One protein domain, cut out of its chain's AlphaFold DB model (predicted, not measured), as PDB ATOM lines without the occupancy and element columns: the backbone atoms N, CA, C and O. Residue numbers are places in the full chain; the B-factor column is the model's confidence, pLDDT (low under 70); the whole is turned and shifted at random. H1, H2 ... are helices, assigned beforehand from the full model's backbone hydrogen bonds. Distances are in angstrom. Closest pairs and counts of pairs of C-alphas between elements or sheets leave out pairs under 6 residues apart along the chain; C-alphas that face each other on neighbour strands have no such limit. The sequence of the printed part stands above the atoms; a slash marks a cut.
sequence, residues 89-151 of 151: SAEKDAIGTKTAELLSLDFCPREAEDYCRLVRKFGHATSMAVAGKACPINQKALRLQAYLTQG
ATOM      1  N   SER A  89      -2.797  -3.779 -34.747       97.19
ATOM      2  CA  SER A  89      -1.455  -3.435 -35.240       97.19
ATOM      3  C   SER A  89      -0.568  -2.861 -34.131       97.19
ATOM      4  O   SER A  89       0.558  -3.316 -33.962       97.19
ATOM      5  N   ALA A  90      -1.107  -1.946 -33.321       97.56
ATOM      6  CA  ALA A  90      -0.390  -1.341 -32.201       97.56
ATOM      7  C   ALA A  90       0.073  -2.389 -31.171       97.56
ATOM      8  O   ALA A  90       1.214  -2.353 -30.713       97.56
ATOM      9  N   GLU A  91      -0.776  -3.368 -30.844       98.25
ATOM     10  CA  GLU A  91      -0.400  -4.462 -29.940       98.25
ATOM     11  C   GLU A  91       0.657  -5.383 -30.554       98.25
ATOM     12  O   GLU A  91       1.565  -5.817 -29.846       98.25
ATOM     13  N   LYS A  92       0.588  -5.670 -31.861       98.44
ATOM     14  CA  LYS A  92       1.622  -6.456 -32.559       98.44
ATOM     15  C   LYS A  92       2.985  -5.774 -32.480       98.44
ATOM     16  O   LYS A  92       3.973  -6.441 -32.174       98.44
ATOM     17  N   ASP A  93       3.028  -4.464 -32.704       97.81
ATOM     18  CA  ASP A  93       4.258  -3.673 -32.644       97.81
ATOM     19  C   ASP A  93       4.823  -3.600 -31.218       97.81
ATOM     20  O   ASP A  93       6.032  -3.765 -31.008       97.81
ATOM     21  N   ALA A  94       3.953  -3.424 -30.221       98.19
ATOM     22  CA  ALA A  94       4.338  -3.417 -28.813       98.19
ATOM     23  C   ALA A  94       4.861  -4.789 -28.352       98.19
ATOM     24  O   ALA A  94       5.919  -4.869 -27.726       98.19
ATOM     25  N   ILE A  95       4.187  -5.885 -28.724       98.44
ATOM     26  CA  ILE A  95       4.662  -7.255 -28.466       98.44
ATOM     27  C   ILE A  95       5.993  -7.506 -29.179       98.44
ATOM     28  O   ILE A  95       6.881  -8.142 -28.612       98.44
ATOM     29  N   GLY A  96       6.160  -7.005 -30.405       98.31
ATOM     30  CA  GLY A  96       7.413  -7.114 -31.144       98.31
ATOM     31  C   GLY A  96       8.571  -6.424 -30.423       98.31
ATOM     32  O   GLY A  96       9.614  -7.039 -30.206       98.31
ATOM     33  N   THR A  97       8.359  -5.182 -29.983       98.19
ATOM     34  CA  THR A  97       9.325  -4.426 -29.170       98.19
ATOM     35  C   THR A  97       9.677  -5.188 -27.899       98.19
ATOM     36  O   THR A  97      10.849  -5.465 -27.652       98.19
ATOM     37  N   LYS A  98       8.665  -5.652 -27.160       98.06
ATOM     38  CA  LYS A  98       8.895  -6.414 -25.936       98.06
ATOM     39  C   LYS A  98       9.652  -7.719 -26.183       98.06
ATOM     40  O   LYS A  98      10.514  -8.102 -25.403       98.06
ATOM     41  N   THR A  99       9.368  -8.405 -27.286       98.19
ATOM     42  CA  THR A  99      10.087  -9.626 -27.674       98.19
ATOM     43  C   THR A  99      11.565  -9.335 -27.930       98.19
ATOM     44  O   THR A  99      12.416 -10.086 -27.457       98.19
ATOM     45  N   ALA A 100      11.882  -8.239 -28.626       98.00
ATOM     46  CA  ALA A 100      13.266  -7.814 -28.846       98.00
ATOM     47  C   ALA A 100      13.988  -7.501 -27.524       98.00
ATOM     48  O   ALA A 100      15.129  -7.926 -27.342       98.00
ATOM     49  N   GLU A 101      13.316  -6.842 -26.573       97.25
ATOM     50  CA  GLU A 101      13.851  -6.608 -25.225       97.25
ATOM     51  C   GLU A 101      14.178  -7.927 -24.511       97.25
ATOM     52  O   GLU A 101      15.296  -8.097 -24.034       97.25
ATOM     53  N   LEU A 102      13.251  -8.897 -24.498       96.19
ATOM     54  CA  LEU A 102      13.467 -10.201 -23.849       96.19
ATOM     55  C   LEU A 102      14.633 -10.988 -24.462       96.19
ATOM     56  O   LEU A 102      15.323 -11.724 -23.755       96.19
ATOM     57  N   LEU A 103      14.848 -10.861 -25.774       97.50
ATOM     58  CA  LEU A 103      15.989 -11.471 -26.459       97.50
ATOM     59  C   LEU A 103      17.311 -10.759 -26.154       97.50
ATOM     60  O   LEU A 103      18.361 -11.380 -26.290       97.50
ATOM     61  N   SER A 104      17.264  -9.501 -25.723       97.19
ATOM     62  CA  SER A 104      18.443  -8.680 -25.420       97.19
ATOM     63  C   SER A 104      18.877  -8.752 -23.953       97.19
ATOM     64  O   SER A 104      19.863  -8.132 -23.574       97.19
ATOM     65  N   LEU A 105      18.155  -9.503 -23.115       95.62
ATOM     66  CA  LEU A 105      18.538  -9.747 -21.726       95.62
ATOM     67  C   LEU A 105      19.755 -10.679 -21.635       95.62
ATOM     68  O   LEU A 105      19.887 -11.629 -22.416       95.62
ATOM     69  N   ASP A 106      20.570 -10.488 -20.593       94.56
ATOM     70  CA  ASP A 106      21.715 -11.359 -20.272       94.56
ATOM     71  C   ASP A 106      21.297 -12.835 -20.199       94.56
ATOM     72  O   ASP A 106      21.953 -13.728 -20.743       94.56
ATOM     73  N   PHE A 107      20.130 -13.088 -19.603       91.75
ATOM     74  CA  PHE A 107      19.469 -14.385 -19.590       91.75
ATOM     75  C   PHE A 107      18.184 -14.349 -20.422       91.75
ATOM     76  O   PHE A 107      17.261 -13.598 -20.118       91.75
ATOM     77  N   CYS A 108      18.087 -15.223 -21.427       92.38
ATOM     78  CA  CYS A 108      16.889 -15.341 -22.254       92.38
ATOM     79  C   CYS A 108      15.782 -16.131 -21.528       92.38
ATOM     80  O   CYS A 108      15.907 -17.359 -21.356       92.38
ATOM     81  N   PRO A 109      14.664 -15.481 -21.156       92.88
ATOM     82  CA  PRO A 109      13.612 -16.115 -20.378       92.88
ATOM     83  C   PRO A 109      12.908 -17.229 -21.165       92.88
ATOM     84  O   PRO A 109      13.050 -17.368 -22.384       92.88
ATOM     85  N   ARG A 110      12.202 -18.124 -20.463       89.19
ATOM     86  CA  ARG A 110      11.657 -19.350 -21.077       89.19
ATOM     87  C   ARG A 110      10.562 -19.025 -22.090       89.19
ATOM     88  O   ARG A 110      10.564 -19.584 -23.181       89.19
ATOM     89  N   GLU A 111       9.709 -18.086 -21.726       92.62
ATOM     90  CA  GLU A 111       8.586 -17.556 -22.484       92.62
ATOM     91  C   GLU A 111       8.994 -16.849 -23.785       92.62
ATOM     92  O   GLU A 111       8.181 -16.785 -24.705       92.62
ATOM     93  N   ALA A 112      10.252 -16.403 -23.925       95.81
ATOM     94  CA  ALA A 112      10.731 -15.716 -25.129       95.81
ATOM     95  C   ALA A 112      10.532 -16.545 -26.412       95.81
ATOM     96  O   ALA A 112      10.272 -15.995 -27.481       95.81
ATOM     97  N   GLU A 113      10.595 -17.876 -26.318       97.19
ATOM     98  CA  GLU A 113      10.325 -18.770 -27.449       97.19
ATOM     99  C   GLU A 113       8.858 -18.700 -27.909       97.19
ATOM    100  O   GLU A 113       8.581 -18.634 -29.109       97.19
ATOM    101  N   ASP A 114       7.912 -18.680 -26.966       98.38
ATOM    102  CA  ASP A 114       6.485 -18.556 -27.274       98.38
ATOM    103  C   ASP A 114       6.171 -17.162 -27.855       98.38
ATOM    104  O   ASP A 114       5.362 -17.054 -28.778       98.38
ATOM    105  N   TYR A 115       6.873 -16.116 -27.401       98.19
ATOM    106  CA  TYR A 115       6.778 -14.761 -27.956       98.19
ATOM    107  C   TYR A 115       7.307 -14.701 -29.394       98.19
ATOM    108  O   TYR A 115       6.619 -14.197 -30.277       98.19
ATOM    109  N   CYS A 116       8.472 -15.292 -29.678       98.25
ATOM    110  CA  CYS A 116       9.012 -15.346 -31.042       98.25
ATOM    111  C   CYS A 116       8.064 -16.085 -32.002       98.25
ATOM    112  O   CYS A 116       7.842 -15.665 -33.137       98.25
ATOM    113  N   ARG A 117       7.454 -17.181 -31.535       98.19
ATOM    114  CA  ARG A 117       6.440 -17.927 -32.294       98.19
ATOM    115  C   ARG A 117       5.178 -17.110 -32.556       98.19
ATOM    116  O   ARG A 117       4.558 -17.296 -33.602       98.19
ATOM    117  N   LEU A 118       4.770 -16.269 -31.606       98.50
ATOM    118  CA  LEU A 118       3.659 -15.336 -31.770       98.50
ATOM    119  C   LEU A 118       4.009 -14.259 -32.806       98.50
ATOM    120  O   LEU A 118       3.275 -14.106 -33.778       98.50
ATOM    121  N   VAL A 119       5.169 -13.612 -32.667       98.12
ATOM    122  CA  VAL A 119       5.669 -12.585 -33.595       98.12
ATOM    123  C   VAL A 119       5.750 -13.102 -35.031       98.12
ATOM    124  O   VAL A 119       5.293 -12.424 -35.947       98.12
ATOM    125  N   ARG A 120       6.228 -14.334 -35.260       97.19
ATOM    126  CA  ARG A 120       6.232 -14.923 -36.614       97.19
ATOM    127  C   ARG A 120       4.847 -15.012 -37.245       97.19
ATOM    128  O   ARG A 120       4.733 -14.924 -38.465       97.19
ATOM    129  N   LYS A 121       3.789 -15.184 -36.448       97.38
ATOM    130  CA  LYS A 121       2.416 -15.195 -36.970       97.38
ATOM    131  C   LYS A 121       1.896 -13.806 -37.333       97.38
ATOM    132  O   LYS A 121       0.889 -13.731 -38.027       97.38
ATOM    133  N   PHE A 122       2.561 -12.729 -36.913       96.94
ATOM    134  CA  PHE A 122       2.219 -11.372 -37.347       96.94
ATOM    135  C   PHE A 122       2.662 -11.102 -38.788       96.94
ATOM    136  O   PHE A 122       2.075 -10.250 -39.449       96.94
ATOM    137  N   GLY A 123       3.637 -11.866 -39.287       95.25
ATOM    138  CA  GLY A 123       4.137 -11.797 -40.656       95.25
ATOM    139  C   GLY A 123       5.661 -11.724 -40.709       95.25
ATOM    140  O   GLY A 123       6.327 -11.403 -39.723       95.25
ATOM    141  N   HIS A 124       6.222 -12.015 -41.884       95.12
ATOM    142  CA  HIS A 124       7.674 -12.047 -42.080       95.12
ATOM    143  C   HIS A 124       8.329 -10.676 -41.843       95.12
ATOM    144  O   HIS A 124       9.343 -10.602 -41.157       95.12
ATOM    145  N   ALA A 125       7.713  -9.586 -42.317       94.94
ATOM    146  CA  ALA A 125       8.230  -8.228 -42.118       94.94
ATOM    147  C   ALA A 125       8.366  -7.862 -40.628       94.94
ATOM    148  O   ALA A 125       9.424  -7.408 -40.197       94.94
ATOM    149  N   THR A 126       7.334  -8.130 -39.820       95.50
ATOM    150  CA  THR A 126       7.378  -7.914 -38.365       95.50
ATOM    151  C   THR A 126       8.438  -8.794 -37.706       95.50
ATOM    152  O   THR A 126       9.200  -8.318 -36.870       95.50
ATOM    153  N   SER A 127       8.531 -10.062 -38.112       96.81
ATOM    154  CA  SER A 127       9.533 -11.001 -37.599       96.81
ATOM    155  C   SER A 127      10.967 -10.518 -37.847       96.81
ATOM    156  O   SER A 127      11.778 -10.477 -36.920       96.81
ATOM    157  N   MET A 128      11.257 -10.065 -39.069       97.12
ATOM    158  CA  MET A 128      12.547  -9.480 -39.444       97.12
ATOM    159  C   MET A 128      12.847  -8.198 -38.661       97.12
ATOM    160  O   MET A 128      13.960  -8.026 -38.168       97.12
ATOM    161  N   ALA A 129      11.854  -7.319 -38.492       97.00
ATOM    162  CA  ALA A 129      12.016  -6.084 -37.729       97.00
ATOM    163  C   ALA A 129      12.360  -6.351 -36.253       97.00
ATOM    164  O   ALA A 129      13.219  -5.677 -35.689       97.00
ATOM    165  N   VAL A 130      11.729  -7.352 -35.629       97.25
ATOM    166  CA  VAL A 130      12.054  -7.766 -34.253       97.25
ATOM    167  C   VAL A 130      13.461  -8.349 -34.179       97.25
ATOM    168  O   VAL A 130      14.225  -7.972 -33.292       97.25
ATOM    169  N   ALA A 131      13.833  -9.218 -35.123       96.62
ATOM    170  CA  ALA A 131      15.174  -9.792 -35.172       96.62
ATOM    171  C   ALA A 131      16.261  -8.713 -35.297       96.62
ATOM    172  O   ALA A 131      17.263  -8.793 -34.594       96.62
ATOM    173  N   GLY A 132      16.043  -7.691 -36.133       96.62
ATOM    174  CA  GLY A 132      16.986  -6.585 -36.325       96.62
ATOM    175  C   GLY A 132      17.117  -5.634 -35.130       96.62
ATOM    176  O   GLY A 132      18.146  -4.982 -34.992       96.62
ATOM    177  N   LYS A 133      16.102  -5.558 -34.257       96.88
ATOM    178  CA  LYS A 133      16.144  -4.760 -33.015       96.88
ATOM    179  C   LYS A 133      16.773  -5.504 -31.835       96.88
ATOM    180  O   LYS A 133      17.189  -4.865 -30.876       96.88
ATOM    181  N   ALA A 134      16.773  -6.835 -31.860       95.38
ATOM    182  CA  ALA A 134      17.288  -7.641 -30.761       95.38
ATOM    183  C   ALA A 134      18.826  -7.626 -30.720       95.38
ATOM    184  O   ALA A 134      19.482  -7.806 -31.745       95.38
ATOM    185  N   CYS A 135      19.387  -7.518 -29.516       95.88
ATOM    186  CA  CYS A 135      20.821  -7.588 -29.235       95.88
ATOM    187  C   CYS A 135      21.133  -8.836 -28.388       95.88
ATOM    188  O   CYS A 135      21.429  -8.712 -27.199       95.88
ATOM    189  N   PRO A 136      21.014 -10.056 -28.939       93.75
ATOM    190  CA  PRO A 136      21.162 -11.275 -28.157       93.75
ATOM    191  C   PRO A 136      22.603 -11.499 -27.692       93.75
ATOM    192  O   PRO A 136      23.535 -11.509 -28.491       93.75
ATOM    193  N   ILE A 137      22.764 -11.763 -26.396       92.44
ATOM    194  CA  ILE A 137      24.076 -12.006 -25.768       92.44
ATOM    195  C   ILE A 137      24.287 -13.504 -25.495       92.44
ATOM    196  O   ILE A 137      25.403 -14.014 -25.553       92.44
ATOM    197  N   ASN A 138      23.206 -14.246 -25.235       94.81
ATOM    198  CA  ASN A 138      23.268 -15.675 -24.931       94.81
ATOM    199  C   ASN A 138      22.866 -16.562 -26.122       94.81
ATOM    200  O   ASN A 138      22.086 -16.187 -26.999       94.81
ATOM    201  N   GLN A 139      23.360 -17.805 -26.110       95.44
ATOM    202  CA  GLN A 139      23.175 -18.764 -27.203       95.44
ATOM    203  C   GLN A 139      21.699 -19.065 -27.502       95.44
ATOM    204  O   GLN A 139      21.333 -19.297 -28.654       95.44
ATOM    205  N   LYS A 140      20.836 -19.067 -26.481       95.38
ATOM    206  CA  LYS A 140      19.404 -19.300 -26.676       95.38
ATOM    207  C   LYS A 140      18.762 -18.140 -27.438       95.38
ATOM    208  O   LYS A 140      18.043 -18.390 -28.402       95.38
ATOM    209  N   ALA A 141      19.044 -16.901 -27.041       96.25
ATOM    210  CA  ALA A 141      18.534 -15.719 -27.724       96.25
ATOM    211  C   ALA A 141      19.034 -15.637 -29.176       96.25
ATOM    212  O   ALA A 141      18.234 -15.360 -30.064       96.25
ATOM    213  N   LEU A 142      20.300 -15.990 -29.440       96.81
ATOM    214  CA  LEU A 142      20.851 -16.079 -30.802       96.81
ATOM    215  C   LEU A 142      20.075 -17.074 -31.680       96.81
ATOM    216  O   LEU A 142      19.707 -16.758 -32.810       96.81
ATOM    217  N   ARG A 143      19.763 -18.269 -31.155       97.19
ATOM    218  CA  ARG A 143      18.945 -19.261 -31.881       97.19
ATOM    219  C   ARG A 143      17.536 -18.741 -32.167       97.19
ATOM    220  O   ARG A 143      17.005 -18.988 -33.245       97.19
ATOM    221  N   LEU A 144      16.928 -18.039 -31.212       97.25
ATOM    222  CA  LEU A 144      15.594 -17.465 -31.383       97.25
ATOM    223  C   LEU A 144      15.589 -16.294 -32.376       97.25
ATOM    224  O   LEU A 144      14.670 -16.204 -33.183       97.25
ATOM    225  N   GLN A 145      16.627 -15.454 -32.386       96.94
ATOM    226  CA  GLN A 145      16.801 -14.416 -33.403       96.94
ATOM    227  C   GLN A 145      16.923 -15.037 -34.802       96.94
ATOM    228  O   GLN A 145      16.207 -14.628 -35.711       96.94
ATOM    229  N   ALA A 146      17.746 -16.079 -34.968       96.88
ATOM    230  CA  ALA A 146      17.844 -16.808 -36.236       96.88
ATOM    231  C   ALA A 146      16.509 -17.461 -36.643       96.88
ATOM    232  O   ALA A 146      16.139 -17.469 -37.812       96.88
ATOM    233  N   TYR A 147      15.735 -17.972 -35.683       96.44
ATOM    234  CA  TYR A 147      14.395 -18.502 -35.944       96.44
ATOM    235  C   TYR A 147      13.417 -17.437 -36.473       96.44
ATOM    236  O   TYR A 147      12.526 -17.775 -37.258       96.44
ATOM    237  N   LEU A 148      13.561 -16.173 -36.054       96.50
ATOM    238  CA  LEU A 148      12.741 -15.054 -36.532       96.50
ATOM    239  C   LEU A 148      13.094 -14.628 -37.966       96.50
ATOM    240  O   LEU A 148      12.229 -14.094 -38.660       96.50
ATOM    241  N   THR A 149      14.326 -14.861 -38.420       94.00
ATOM    242  CA  THR A 149      14.758 -14.496 -39.780       94.00
ATOM    243  C   THR A 149      14.496 -15.588 -40.815       94.00
ATOM    244  O   THR A 149      14.506 -15.321 -42.014       94.00
ATOM    245  N   GLN A 150      14.209 -16.811 -40.371       86.56
ATOM    246  CA  GLN A 150      13.818 -17.917 -41.241       86.56
ATOM    247  C   GLN A 150      12.361 -17.743 -41.699       86.56
ATOM    248  O   GLN A 150      11.444 -17.723 -40.871       86.56
ATOM    249  N   GLY A 151      12.163 -17.606 -43.015       62.78
ATOM    250  CA  GLY A 151      10.855 -17.588 -43.683       62.78
ATOM    251  C   GLY A 151      10.236 -18.971 -43.725       62.78
ATOM    252  O   GLY A 151      10.827 -19.831 -44.406       62.78
TER     253      GLY A 151
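This is residues 89 to 151 of the 151 residues of an uncharacterized protein of Chitiniphilus eburneus (UniProt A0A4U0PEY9). Four helices make a small, compact bundle, with the longest, H1, along one side, H4 on the opposite side, and H2 and H3 between them. The bundle is up and down, each helix running against the one before it, though the packing is part aligned and part crossed. The printed part has 63 residues with four named helices in the order H1, H2, H3, H4 and no named strand; the class is all helix. The radius of gyration of the C-alphas is 10.1 A, and the C-alphas span 29 by 22 by 18 A, a rounded outline.

H1, residues 89 to 103, begins with C-alpha 89 at (-1.455, -3.435, -35.240) and is 21.1 A long. H2 is residues 112 to 122, 15.5 A, and H3 is residues 124 to 133, 14.4 A. H4, residues 139 to 149, is 15.7 A long and ends with C-alpha 149 at (14.758, -14.496, -39.780).

H1 and H2 form a helical hairpin and touch at a shallow tilt of 31 degrees, the C-alphas of Thr 99 and Tyr 115 closest at 6.1 A. H1 touches H3 at a steep tilt of 43 degrees, the same way, closest at the C-alphas of Ala 100 and Val 130, 5.5 A. H1 touches H4 with residue 103 alone, the C-alphas of Leu 103 and Ala 141 closest at 5.1 A. H2 and H4 touch and run the same way at a shallow tilt of 6 degrees, closest at the C-alphas of Arg 120 and Leu 148, 6.5 A. Every O i to N i+4 pair is within hydrogen-bond range in H1, H3 and H4; in H2, 6 of 7 are.

The two C-alphas farthest apart, those of Ser 89 and Gln 139, are 30.1 A apart. The printed part has no cut and no long link. Mean pLDDT of the printed part is 95.7; residue 151 alone is under 70.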